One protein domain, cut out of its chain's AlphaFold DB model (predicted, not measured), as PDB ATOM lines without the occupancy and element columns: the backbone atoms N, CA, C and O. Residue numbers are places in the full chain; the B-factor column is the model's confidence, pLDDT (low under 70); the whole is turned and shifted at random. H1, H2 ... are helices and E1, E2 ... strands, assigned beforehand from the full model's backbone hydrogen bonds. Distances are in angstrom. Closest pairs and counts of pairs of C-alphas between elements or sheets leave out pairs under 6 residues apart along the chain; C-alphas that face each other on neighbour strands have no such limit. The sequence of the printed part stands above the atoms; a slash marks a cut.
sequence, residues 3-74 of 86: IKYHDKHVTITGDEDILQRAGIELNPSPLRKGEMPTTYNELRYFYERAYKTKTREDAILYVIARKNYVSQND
ATOM      1  N   ILE A   3      45.441   4.815 -45.408       91.50
ATOM      2  CA  ILE A   3      44.327   3.863 -45.488       91.50
ATOM      3  C   ILE A   3      44.886   2.465 -45.267       91.50
ATOM      4  O   ILE A   3      45.796   2.037 -45.976       91.50
ATOM      5  N   LYS A   4      44.343   1.762 -44.277       90.56
ATOM      6  CA  LYS A   4      44.653   0.365 -43.992       90.56
ATOM      7  C   LYS A   4      43.434  -0.482 -44.310       90.56
ATOM      8  O   LYS A   4      42.365  -0.279 -43.735       90.56
ATOM      9  N   TYR A   5      43.625  -1.426 -45.219       86.38
ATOM     10  CA  TYR A   5      42.646  -2.460 -45.499       86.38
ATOM     11  C   TYR A   5      42.915  -3.636 -44.577       86.38
ATOM     12  O   TYR A   5      44.025  -4.161 -44.509       86.38
ATOM     13  N   HIS A   6      41.880  -4.030 -43.864       83.81
ATOM     14  CA  HIS A   6      41.795  -5.294 -43.169       83.81
ATOM     15  C   HIS A   6      40.786  -6.157 -43.918       83.81
ATOM     16  O   HIS A   6      39.920  -5.636 -44.616       83.81
ATOM     17  N   ASP A   7      40.862  -7.467 -43.710       78.69
ATOM     18  CA  ASP A   7      40.077  -8.483 -44.422       78.69
ATOM     19  C   ASP A   7      38.591  -8.112 -44.621       78.69
ATOM     20  O   ASP A   7      38.024  -8.304 -45.689       78.69
ATOM     21  N   LYS A   8      37.964  -7.503 -43.602       80.19
ATOM     22  CA  LYS A   8      36.550  -7.091 -43.637       80.19
ATOM     23  C   LYS A   8      36.299  -5.622 -43.309       80.19
ATOM     24  O   LYS A   8      35.141  -5.252 -43.176       80.19
ATOM     25  N   HIS A   9      37.329  -4.802 -43.098       83.31
ATOM     26  CA  HIS A   9      37.126  -3.391 -42.748       83.31
ATOM     27  C   HIS A   9      38.255  -2.482 -43.189       83.31
ATOM     28  O   HIS A   9      39.400  -2.902 -43.318       83.31
ATOM     29  N   VAL A  10      37.934  -1.201 -43.333       87.19
ATOM     30  CA  VAL A  10      38.905  -0.162 -43.656       87.19
ATOM     31  C   VAL A  10      39.083   0.772 -42.471       87.19
ATOM     32  O   VAL A  10      38.112   1.252 -41.884       87.19
ATOM     33  N   THR A  11      40.340   1.063 -42.154       89.19
ATOM     34  CA  THR A  11      40.715   2.064 -41.157       89.19
ATOM     35  C   THR A  11      41.482   3.192 -41.834       89.19
ATOM     36  O   THR A  11      42.415   2.949 -42.599       89.19
ATOM     37  N   ILE A  12      41.096   4.433 -41.545       92.06
ATOM     38  CA  ILE A  12      41.772   5.639 -42.029       92.06
ATOM     39  C   ILE A  12      42.367   6.366 -40.823       92.06
ATOM     40  O   ILE A  12      41.654   6.579 -39.843       92.06
ATOM     41  N   THR A  13      43.651   6.715 -40.896       93.25
ATOM     42  CA  THR A  13      44.400   7.409 -39.830       93.25
ATOM     43  C   THR A  13      45.216   8.582 -40.376       93.25
ATOM     44  O   THR A  13      45.430   8.705 -41.593       93.25
ATOM     45  N   GLY A  14      45.747   9.427 -39.488       91.69
ATOM     46  CA  GLY A  14      46.542  10.599 -39.872       91.69
ATOM     47  C   GLY A  14      45.686  11.705 -40.493       91.69
ATOM     48  O   GLY A  14      46.121  12.359 -41.445       91.69
ATOM     49  N   ASP A  15      44.440  11.798 -40.045       93.50
ATOM     50  CA  ASP A  15      43.410  12.771 -40.406       93.50
ATOM     51  C   ASP A  15      42.693  13.333 -39.161       93.50
ATOM     52  O   ASP A  15      41.688  14.034 -39.277       93.50
ATOM     53  N   GLU A  16      43.211  13.043 -37.963       94.12
ATOM     54  CA  GLU A  16      42.594  13.350 -36.673       94.12
ATOM     55  C   GLU A  16      42.412  14.862 -36.464       94.12
ATOM     56  O   GLU A  16      41.389  15.289 -35.927       94.12
ATOM     57  N   ASP A  17      43.348  15.686 -36.947       93.50
ATOM     58  CA  ASP A  17      43.256  17.149 -36.885       93.50
ATOM     59  C   ASP A  17      42.100  17.692 -37.743       93.50
ATOM     60  O   ASP A  17      41.411  18.636 -37.352       93.50
ATOM     61  N   ILE A  18      41.861  17.076 -38.905       94.75
ATOM     62  CA  ILE A  18      40.763  17.435 -39.806       94.75
ATOM     63  C   ILE A  18      39.430  16.997 -39.191       94.75
ATOM     64  O   ILE A  18      38.473  17.772 -39.199       94.75
ATOM     65  N   LEU A  19      39.370  15.797 -38.603       93.38
ATOM     66  CA  LEU A  19      38.176  15.314 -37.901       93.38
ATOM     67  C   LEU A  19      37.811  16.225 -36.720       93.38
ATOM     68  O   LEU A  19      36.652  16.622 -36.587       93.38
ATOM     69  N   GLN A  20      38.798  16.620 -35.910       93.81
ATOM     70  CA  GLN A  20      38.587  17.554 -34.804       93.81
ATOM     71  C   GLN A  20      38.095  18.919 -35.306       93.81
ATOM     72  O   GLN A  20      37.177  19.497 -34.725       93.81
ATOM     73  N   ARG A  21      38.661  19.417 -36.413       93.94
ATOM     74  CA  ARG A  21      38.267  20.693 -37.027       93.94
ATOM     75  C   ARG A  21      36.834  20.686 -37.552       93.94
ATOM     76  O   ARG A  21      36.154  21.704 -37.447       93.94
ATOM     77  N   ALA A  22      36.374  19.571 -38.118       92.62
ATOM     78  CA  ALA A  22      34.988  19.440 -38.561       92.62
ATOM     79  C   ALA A  22      34.015  19.604 -37.379       92.62
ATOM     80  O   ALA A  22      32.985  20.277 -37.507       92.62
ATOM     81  N   GLY A  23      34.383  19.046 -36.217       90.94
ATOM     82  CA  GLY A  23      33.643  19.195 -34.964       90.94
ATOM     83  C   GLY A  23      32.240  18.591 -35.025       90.94
ATOM     84  O   GLY A  23      31.323  19.117 -34.398       90.94
ATOM     85  N   ILE A  24      32.056  17.548 -35.840       84.06
ATOM     86  CA  ILE A  24      30.784  16.849 -36.025       84.06
ATOM     87  C   ILE A  24      31.004  15.338 -36.041       84.06
ATOM     88  O   ILE A  24      31.985  14.843 -36.598       84.06
ATOM     89  N   GLU A  25      30.047  14.604 -35.484       77.50
ATOM     90  CA  GLU A  25      29.921  13.171 -35.718       77.50
ATOM     91  C   GLU A  25      28.916  12.933 -36.843       77.50
ATOM     92  O   GLU A  25      27.797  13.442 -36.819       77.50
ATOM     93  N   LEU A  26      29.327  12.161 -37.847       75.00
ATOM     94  CA  LEU A  26      28.476  11.791 -38.972       75.00
ATOM     95  C   LEU A  26      28.206  10.288 -38.977       75.00
ATOM     96  O   LEU A  26      29.121   9.465 -38.829       75.00
ATOM     97  N   ASN A  27      26.941   9.949 -39.210       72.75
ATOM     98  CA  ASN A  27      26.521   8.602 -39.568       72.75
ATOM     99  C   ASN A  27      26.628   8.436 -41.089       72.75
ATOM    100  O   ASN A  27      26.342   9.391 -41.814       72.75
ATOM    101  N   PRO A  28      27.056   7.263 -41.589       67.62
ATOM    102  CA  PRO A  28      27.090   7.023 -43.023       67.62
ATOM    103  C   PRO A  28      25.677   7.128 -43.596       67.62
ATOM    104  O   PRO A  28      24.736   6.519 -43.081       67.62
ATOM    105  N   SER A  29      25.536   7.901 -44.666       66.88
ATOM    106  CA  SER A  29      24.290   7.949 -45.418       66.88
ATOM    107  C   SER A  29      24.232   6.731 -46.342       66.88
ATOM    108  O   SER A  29      25.231   6.420 -46.994       66.88
ATOM    109  N   PRO A  30      23.094   6.022 -46.428       66.50
ATOM    110  CA  PRO A  30      22.944   4.974 -47.424       66.50
ATOM    111  C   PRO A  30      23.046   5.593 -48.821       66.50
ATOM    112  O   PRO A  30      22.384   6.594 -49.101       66.50
ATOM    113  N   LEU A  31      23.853   4.979 -49.691       69.38
ATOM    114  CA  LEU A  31      23.908   5.346 -51.106       69.38
ATOM    115  C   LEU A  31      22.504   5.261 -51.709       69.38
ATOM    116  O   LEU A  31      21.829   4.231 -51.596       69.38
ATOM    117  N   ARG A  32      22.054   6.333 -52.364       70.75
ATOM    118  CA  ARG A  32      20.797   6.315 -53.115       70.75
ATOM    119  C   ARG A  32      20.964   5.473 -54.380       70.75
ATOM    120  O   ARG A  32      22.054   5.327 -54.927       70.75
ATOM    121  N   LYS A  33      19.861   4.911 -54.883       62.50
ATOM    122  CA  LYS A  33      19.874   4.128 -56.127       62.50
ATOM    123  C   LYS A  33      20.379   5.003 -57.285       62.50
ATOM    124  O   LYS A  33      19.740   5.998 -57.610       62.50
ATOM    125  N   GLY A  34      21.496   4.612 -57.900       68.88
ATOM    126  CA  GLY A  34      22.142   5.351 -58.993       68.88
ATOM    127  C   GLY A  34      23.178   6.391 -58.548       68.88
ATOM    128  O   GLY A  34      23.809   7.006 -59.402       68.88
ATOM    129  N   GLU A  35      23.382   6.576 -57.243       73.38
ATOM    130  CA  GLU A  35      24.465   7.404 -56.712       73.38
ATOM    131  C   GLU A  35      25.801   6.667 -56.860       73.38
ATOM    132  O   GLU A  35      25.907   5.482 -56.529       73.38
ATOM    133  N   MET A  36      26.816   7.352 -57.395       74.31
ATOM    134  CA  MET A  36      28.138   6.751 -57.541       74.31
ATOM    135  C   MET A  36      28.786   6.556 -56.164       74.31
ATOM    136  O   MET A  36      28.697   7.446 -55.314       74.31
ATOM    137  N   PRO A  37      29.439   5.405 -55.924       81.38
ATOM    138  CA  PRO A  37      30.175   5.186 -54.691       81.38
ATOM    139  C   PRO A  37      31.325   6.189 -54.573       81.38
ATOM    140  O   PRO A  37      31.872   6.664 -55.570       81.38
ATOM    141  N   THR A  38      31.723   6.471 -53.337       85.38
ATOM    142  CA  THR A  38      32.828   7.384 -53.065       85.38
ATOM    143  C   THR A  38      34.121   6.685 -53.440       85.38
ATOM    144  O   THR A  38      34.449   5.619 -52.919       85.38
ATOM    145  N   THR A  39      34.876   7.280 -54.356       90.81
ATOM    146  CA  THR A  39      36.138   6.694 -54.825       90.81
ATOM    147  C   THR A  39      37.312   7.116 -53.944       90.81
ATOM    148  O   THR A  39      37.253   8.124 -53.236       90.81
ATOM    149  N   TYR A  40      38.433   6.389 -54.026       90.94
ATOM    150  CA  TYR A  40      39.675   6.810 -53.365       90.94
ATOM    151  C   TYR A  40      40.130   8.205 -53.826       90.94
ATOM    152  O   TYR A  40      40.579   9.008 -53.011       90.94
ATOM    153  N   ASN A  41      39.984   8.514 -55.119       93.06
ATOM    154  CA  ASN A  41      40.381   9.808 -55.679       93.06
ATOM    155  C   ASN A  41      39.545  10.953 -55.107       93.06
ATOM    156  O   ASN A  41      40.087  12.002 -54.768       93.06
ATOM    157  N   GLU A  42      38.242  10.739 -54.954       92.88
ATOM    158  CA  GLU A  42      37.338  11.711 -54.347       92.88
ATOM    159  C   GLU A  42      37.656  11.922 -52.861       92.88
ATOM    160  O   GLU A  42      37.832  13.056 -52.411       92.88
ATOM    161  N   LEU A  43      37.847  10.831 -52.110       94.62
ATOM    162  CA  LEU A  43      38.302  10.891 -50.721       94.62
ATOM    163  C   LEU A  43      39.618  11.675 -50.591       94.62
ATOM    164  O   LEU A  43      39.758  12.538 -49.720       94.62
ATOM    165  N   ARG A  44      40.589  11.386 -51.465       95.12
ATOM    166  CA  ARG A  44      41.899  12.041 -51.478       95.12
ATOM    167  C   ARG A  44      41.789  13.523 -51.825       95.12
ATOM    168  O   ARG A  44      42.450  14.331 -51.175       95.12
ATOM    169  N   TYR A  45      40.951  13.880 -52.795       95.88
ATOM    170  CA  TYR A  45      40.692  15.265 -53.178       95.88
ATOM    171  C   TYR A  45      40.188  16.088 -51.985       95.88
ATOM    172  O   TYR A  45      40.761  17.133 -51.669       95.88
ATOM    173  N   PHE A  46      39.177  15.588 -51.267       95.81
ATOM    174  CA  PHE A  46      38.647  16.287 -50.095       95.81
ATOM    175  C   PHE A  46      39.650  16.352 -48.942       95.81
ATOM    176  O   PHE A  46      39.761  17.397 -48.303       95.81
ATOM    177  N   TYR A  47      40.428  15.289 -48.712       96.38
ATOM    178  CA  TYR A  47      41.504  15.307 -47.717       96.38
ATOM    179  C   TYR A  47      42.528  16.408 -48.009       96.38
ATOM    180  O   TYR A  47      42.851  17.212 -47.136       96.38
ATOM    181  N   GLU A  48      43.047  16.460 -49.239       96.81
ATOM    182  CA  GLU A  48      44.058  17.449 -49.613       96.81
ATOM    183  C   GLU A  48      43.518  18.870 -49.533       96.81
ATOM    184  O   GLU A  48      44.225  19.772 -49.077       96.81
ATOM    185  N   ARG A  49      42.264  19.067 -49.947       96.56
ATOM    186  CA  ARG A  49      41.584  20.352 -49.838       96.56
ATOM    187  C   ARG A  49      41.477  20.786 -48.375       96.56
ATOM    188  O   ARG A  49      41.980  21.853 -48.044       96.56
ATOM    189  N   ALA A  50      40.952  19.932 -47.496       96.06
ATOM    190  CA  ALA A  50      40.824  20.213 -46.065       96.06
ATOM    191  C   ALA A  50      42.176  20.444 -45.363       96.06
ATOM    192  O   ALA A  50      42.278  21.278 -44.459       96.06
ATOM    193  N   TYR A  51      43.223  19.737 -45.791       95.12
ATOM    194  CA  TYR A  51      44.583  19.917 -45.284       95.12
ATOM    195  C   TYR A  51      45.187  21.268 -45.704       95.12
ATOM    196  O   TYR A  51      45.832  21.936 -44.894       95.12
ATOM    197  N   LYS A  52      44.969  21.688 -46.960       96.06
ATOM    198  CA  LYS A  52      45.501  22.946 -47.512       96.06
ATOM    199  C   LYS A  52      44.777  24.174 -46.970       96.06
ATOM    200  O   LYS A  52      45.434  25.119 -46.545       96.06
ATOM    201  N   THR A  53      43.447  24.175 -47.002       95.38
ATOM    202  CA  THR A  53      42.639  25.358 -46.662       95.38
ATOM    203  C   THR A  53      42.443  25.522 -45.162       95.38
ATOM    204  O   THR A  53      42.270  26.639 -44.682       95.38
ATOM    205  N   LYS A  54      42.481  24.415 -44.409       92.94
ATOM    206  CA  LYS A  54      42.258  24.376 -42.959       92.94
ATOM    207  C   LYS A  54      40.938  25.015 -42.515       92.94
ATOM    208  O   LYS A  54      40.831  25.479 -41.381       92.94
ATOM    209  N   THR A  55      39.922  25.011 -43.376       95.44
ATOM    210  CA  THR A  55      38.578  25.497 -43.042       95.44
ATOM    211  C   THR A  55      37.735  24.382 -42.431       95.44
ATOM    212  O   THR A  55      37.977  23.189 -42.643       95.44
ATOM    213  N   ARG A  56      36.722  24.768 -41.648       93.81
ATOM    214  CA  ARG A  56      35.754  23.821 -41.082       93.81
ATOM    215  C   ARG A  56      34.882  23.190 -42.166       93.81
ATOM    216  O   ARG A  56      34.606  22.000 -42.098       93.81
ATOM    217  N   GLU A  57      34.476  23.962 -43.166       94.88
ATOM    218  CA  GLU A  57      33.618  23.496 -44.262       94.88
ATOM    219  C   GLU A  57      34.299  22.408 -45.095       94.88
ATOM    220  O   GLU A  57      33.712  21.352 -45.328       94.88
ATOM    221  N   ASP A  58      35.565  22.609 -45.471       96.12
ATOM    222  CA  ASP A  58      36.307  21.592 -46.220       96.12
ATOM    223  C   ASP A  58      36.575  20.349 -45.361       96.12
ATOM    224  O   ASP A  58      36.518  19.225 -45.864       96.12
ATOM    225  N   ALA A  59      36.798  20.528 -44.054       95.31
ATOM    226  CA  ALA A  59      36.895  19.411 -43.121       95.31
ATOM    227  C   ALA A  59      35.590  18.598 -43.069       95.31
ATOM    228  O   ALA A  59      35.641  17.372 -43.127       95.31
ATOM    229  N   ILE A  60      34.425  19.254 -43.031       94.06
ATOM    230  CA  ILE A  60      33.109  18.593 -43.058       94.06
ATOM    231  C   ILE A  60      32.927  17.779 -44.344       94.06
ATOM    232  O   ILE A  60      32.535  16.613 -44.269       94.06
ATOM    233  N   LEU A  61      33.252  18.352 -45.510       93.69
ATOM    234  CA  LEU A  61      33.180  17.639 -46.793       93.69
ATOM    235  C   LEU A  61      34.061  16.385 -46.791       93.69
ATOM    236  O   LEU A  61      33.625  15.314 -47.219       93.69
ATOM    237  N   TYR A  62      35.270  16.489 -46.235       95.00
ATOM    238  CA  TYR A  62      36.136  15.332 -46.043       95.00
ATOM    239  C   TYR A  62      35.516  14.273 -45.122       95.00
ATOM    240  O   TYR A  62      35.535  13.093 -45.474       95.00
ATOM    241  N   VAL A  63      34.930  14.652 -43.978       93.31
ATOM    242  CA  VAL A  63      34.309  13.682 -43.055       93.31
ATOM    243  C   VAL A  63      33.161  12.924 -43.730       93.31
ATOM    244  O   VAL A  63      33.047  11.712 -43.537       93.31
ATOM    245  N   ILE A  64      32.350  13.601 -44.552       91.06
ATOM    246  CA  ILE A  64      31.274  12.968 -45.334       91.06
ATOM    247  C   ILE A  64      31.860  11.912 -46.282       91.06
ATOM    248  O   ILE A  64      31.483  10.740 -46.212       91.06
ATOM    249  N   ALA A  65      32.832  12.301 -47.114       92.19
ATOM    250  CA  ALA A  65      33.479  11.390 -48.057       92.19
ATOM    251  C   ALA A  65      34.146  10.203 -47.339       92.19
ATOM    252  O   ALA A  65      33.983   9.052 -47.739       92.19
ATOM    253  N   ARG A  66      34.839  10.460 -46.223       92.62
ATOM    254  CA  ARG A  66      35.484   9.438 -45.384       92.62
ATOM    255  C   ARG A  66      34.484   8.420 -44.851       92.62
ATOM    256  O   ARG A  66      34.743   7.221 -44.920       92.62
ATOM    257  N   LYS A  67      33.352   8.871 -44.303       89.50
ATOM    258  CA  LYS A  67      32.317   7.983 -43.752       89.50
ATOM    259  C   LYS A  67      31.678   7.121 -44.833       89.50
ATOM    260  O   LYS A  67      31.523   5.922 -44.612       89.50
ATOM    261  N   ASN A  68      31.376   7.701 -45.993       88.69
ATOM    262  CA  ASN A  68      30.839   6.956 -47.130       88.69
ATOM    263  C   ASN A  68      31.842   5.914 -47.632       88.69
ATOM    264  O   ASN A  68      31.489   4.746 -47.768       88.69
ATOM    265  N   TYR A  69      33.103   6.308 -47.816       90.31
ATOM    266  CA  TYR A  69      34.165   5.406 -48.247       90.31
ATOM    267  C   TYR A  69      34.358   4.235 -47.277       90.31
ATOM    268  O   TYR A  69      34.373   3.081 -47.697       90.31
ATOM    269  N   VAL A  70      34.451   4.511 -45.971       89.25
ATOM    270  CA  VAL A  70      34.560   3.454 -44.955       89.25
ATOM    271  C   VAL A  70      33.332   2.554 -45.000       89.25
ATOM    272  O   VAL A  70      33.490   1.350 -45.112       89.25
ATOM    273  N   SER A  71      32.115   3.103 -44.999       85.94
ATOM    274  CA  SER A  71      30.889   2.295 -45.020       85.94
ATOM    275  C   SER A  71      30.741   1.425 -46.271       85.94
ATOM    276  O   SER A  71      30.088   0.390 -46.197       85.94
ATOM    277  N   GLN A  72      31.289   1.845 -47.412       85.00
ATOM    278  CA  GLN A  72      31.248   1.080 -48.663       85.00
ATOM    279  C   GLN A  72      32.259  -0.071 -48.687       85.00
ATOM    280  O   GLN A  72      32.030  -1.048 -49.387       85.00
ATOM    281  N   ASN A  73      33.360   0.054 -47.942       84.06
ATOM    282  CA  ASN A  73      34.459  -0.916 -47.924       84.06
ATOM    283  C   ASN A  73      34.548  -1.692 -46.592       84.06
ATOM    284  O   ASN A  73      35.448  -2.508 -46.395       84.06
ATOM    285  N   ASP A  74      33.649  -1.418 -45.646       81.88
ATOM    286  CA  ASP A  74      33.563  -2.092 -44.356       81.88
ATOM    287  C   ASP A  74      32.446  -3.137 -44.376       81.88
ATOM    288  O   ASP A  74      31.259  -2.843 -44.243       81.88
TER     289      ASP A  74
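What this domain is: This is residues 3 to 74 of the 86 residues of an uncharacterized protein of Bacillus cereus (UniProt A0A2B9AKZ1). Two long helices, H2 and H3, lie side by side as a helical hairpin, and the short helix H1 crosses the first part of H3, near the turn of that hairpin. A small hairpin of two strands, E1 and E2, lies by the later part of H3 with E2 the nearer strand, while a long loop, residues 23 to 39, swings round from H1 to the beginning of H2. The printed part has 72 residues, with two named strands followed by three named helices in the order E1, E2, H1, H2, H3; the sheet E1 - E2 is antiparallel and the class is mostly helix. The whole is compact, with a radius of gyration of the C-alphas of 11.9 A and spans of 30 by 27 by 22 A.

Where its parts are: E1 is residues 3 to 6, beginning at C-alpha 3 at (44.327, 3.863, -45.488). E2 follows as residues 9 to 13, 13.3 A from first to last C-alpha. H1 is residues 16 to 22, 9.9 A long. H2 is residues 40 to 53, 19.9 A long, beginning at C-alpha 40 at (39.675, 6.810, -53.365). H3, the longest helix, is residues 56 to 73; it measures 25.7 A and ends at C-alpha 73 at (34.459, -0.916, -47.924).

How they stand to each other: E1 and E2 form an antiparallel hairpin, their directions at 153 degrees. N 4 and O 11, and N 6 and O 9, are each 2.8 A apart, within hydrogen-bond range. The closest C-alphas of E2 and H3, those of Val 10 and Val 70, are 5.8 A apart, whereas E1 and H3 are apart. H1 touches H3 with residues 56 to 63 of H3 alone; the closest C-alphas, those of Ala 22 and Ala 59, are 4.9 A apart. These two helices run opposite ways at a steep tilt of 62 degrees. H1 and H2 are close but not clearly touching, about perpendicular at 76 degrees, with the C-alphas of Ile 18 and Ala 50 closest at 6.8 A. H2 and H3 touch as a helical hairpin, opposite ways at a shallow tilt of 21 degrees, and their closest C-alphas, those of Ala 50 and Asp 58, are 4.7 A apart. In H1, H2 and H3 every O i to N i+4 pair is within hydrogen-bond range.

The domain as a whole: The two C-alphas farthest apart, those of Asp 7 and Thr 55, are 34.0 A apart. The printed part has no cut. The link from H1 to H2 is long, with 17 residues, and the other three links are tight. The mean pLDDT of the printed part is 87.8; residues 28 to 31 and 33 to 34, within the long link, are under 70.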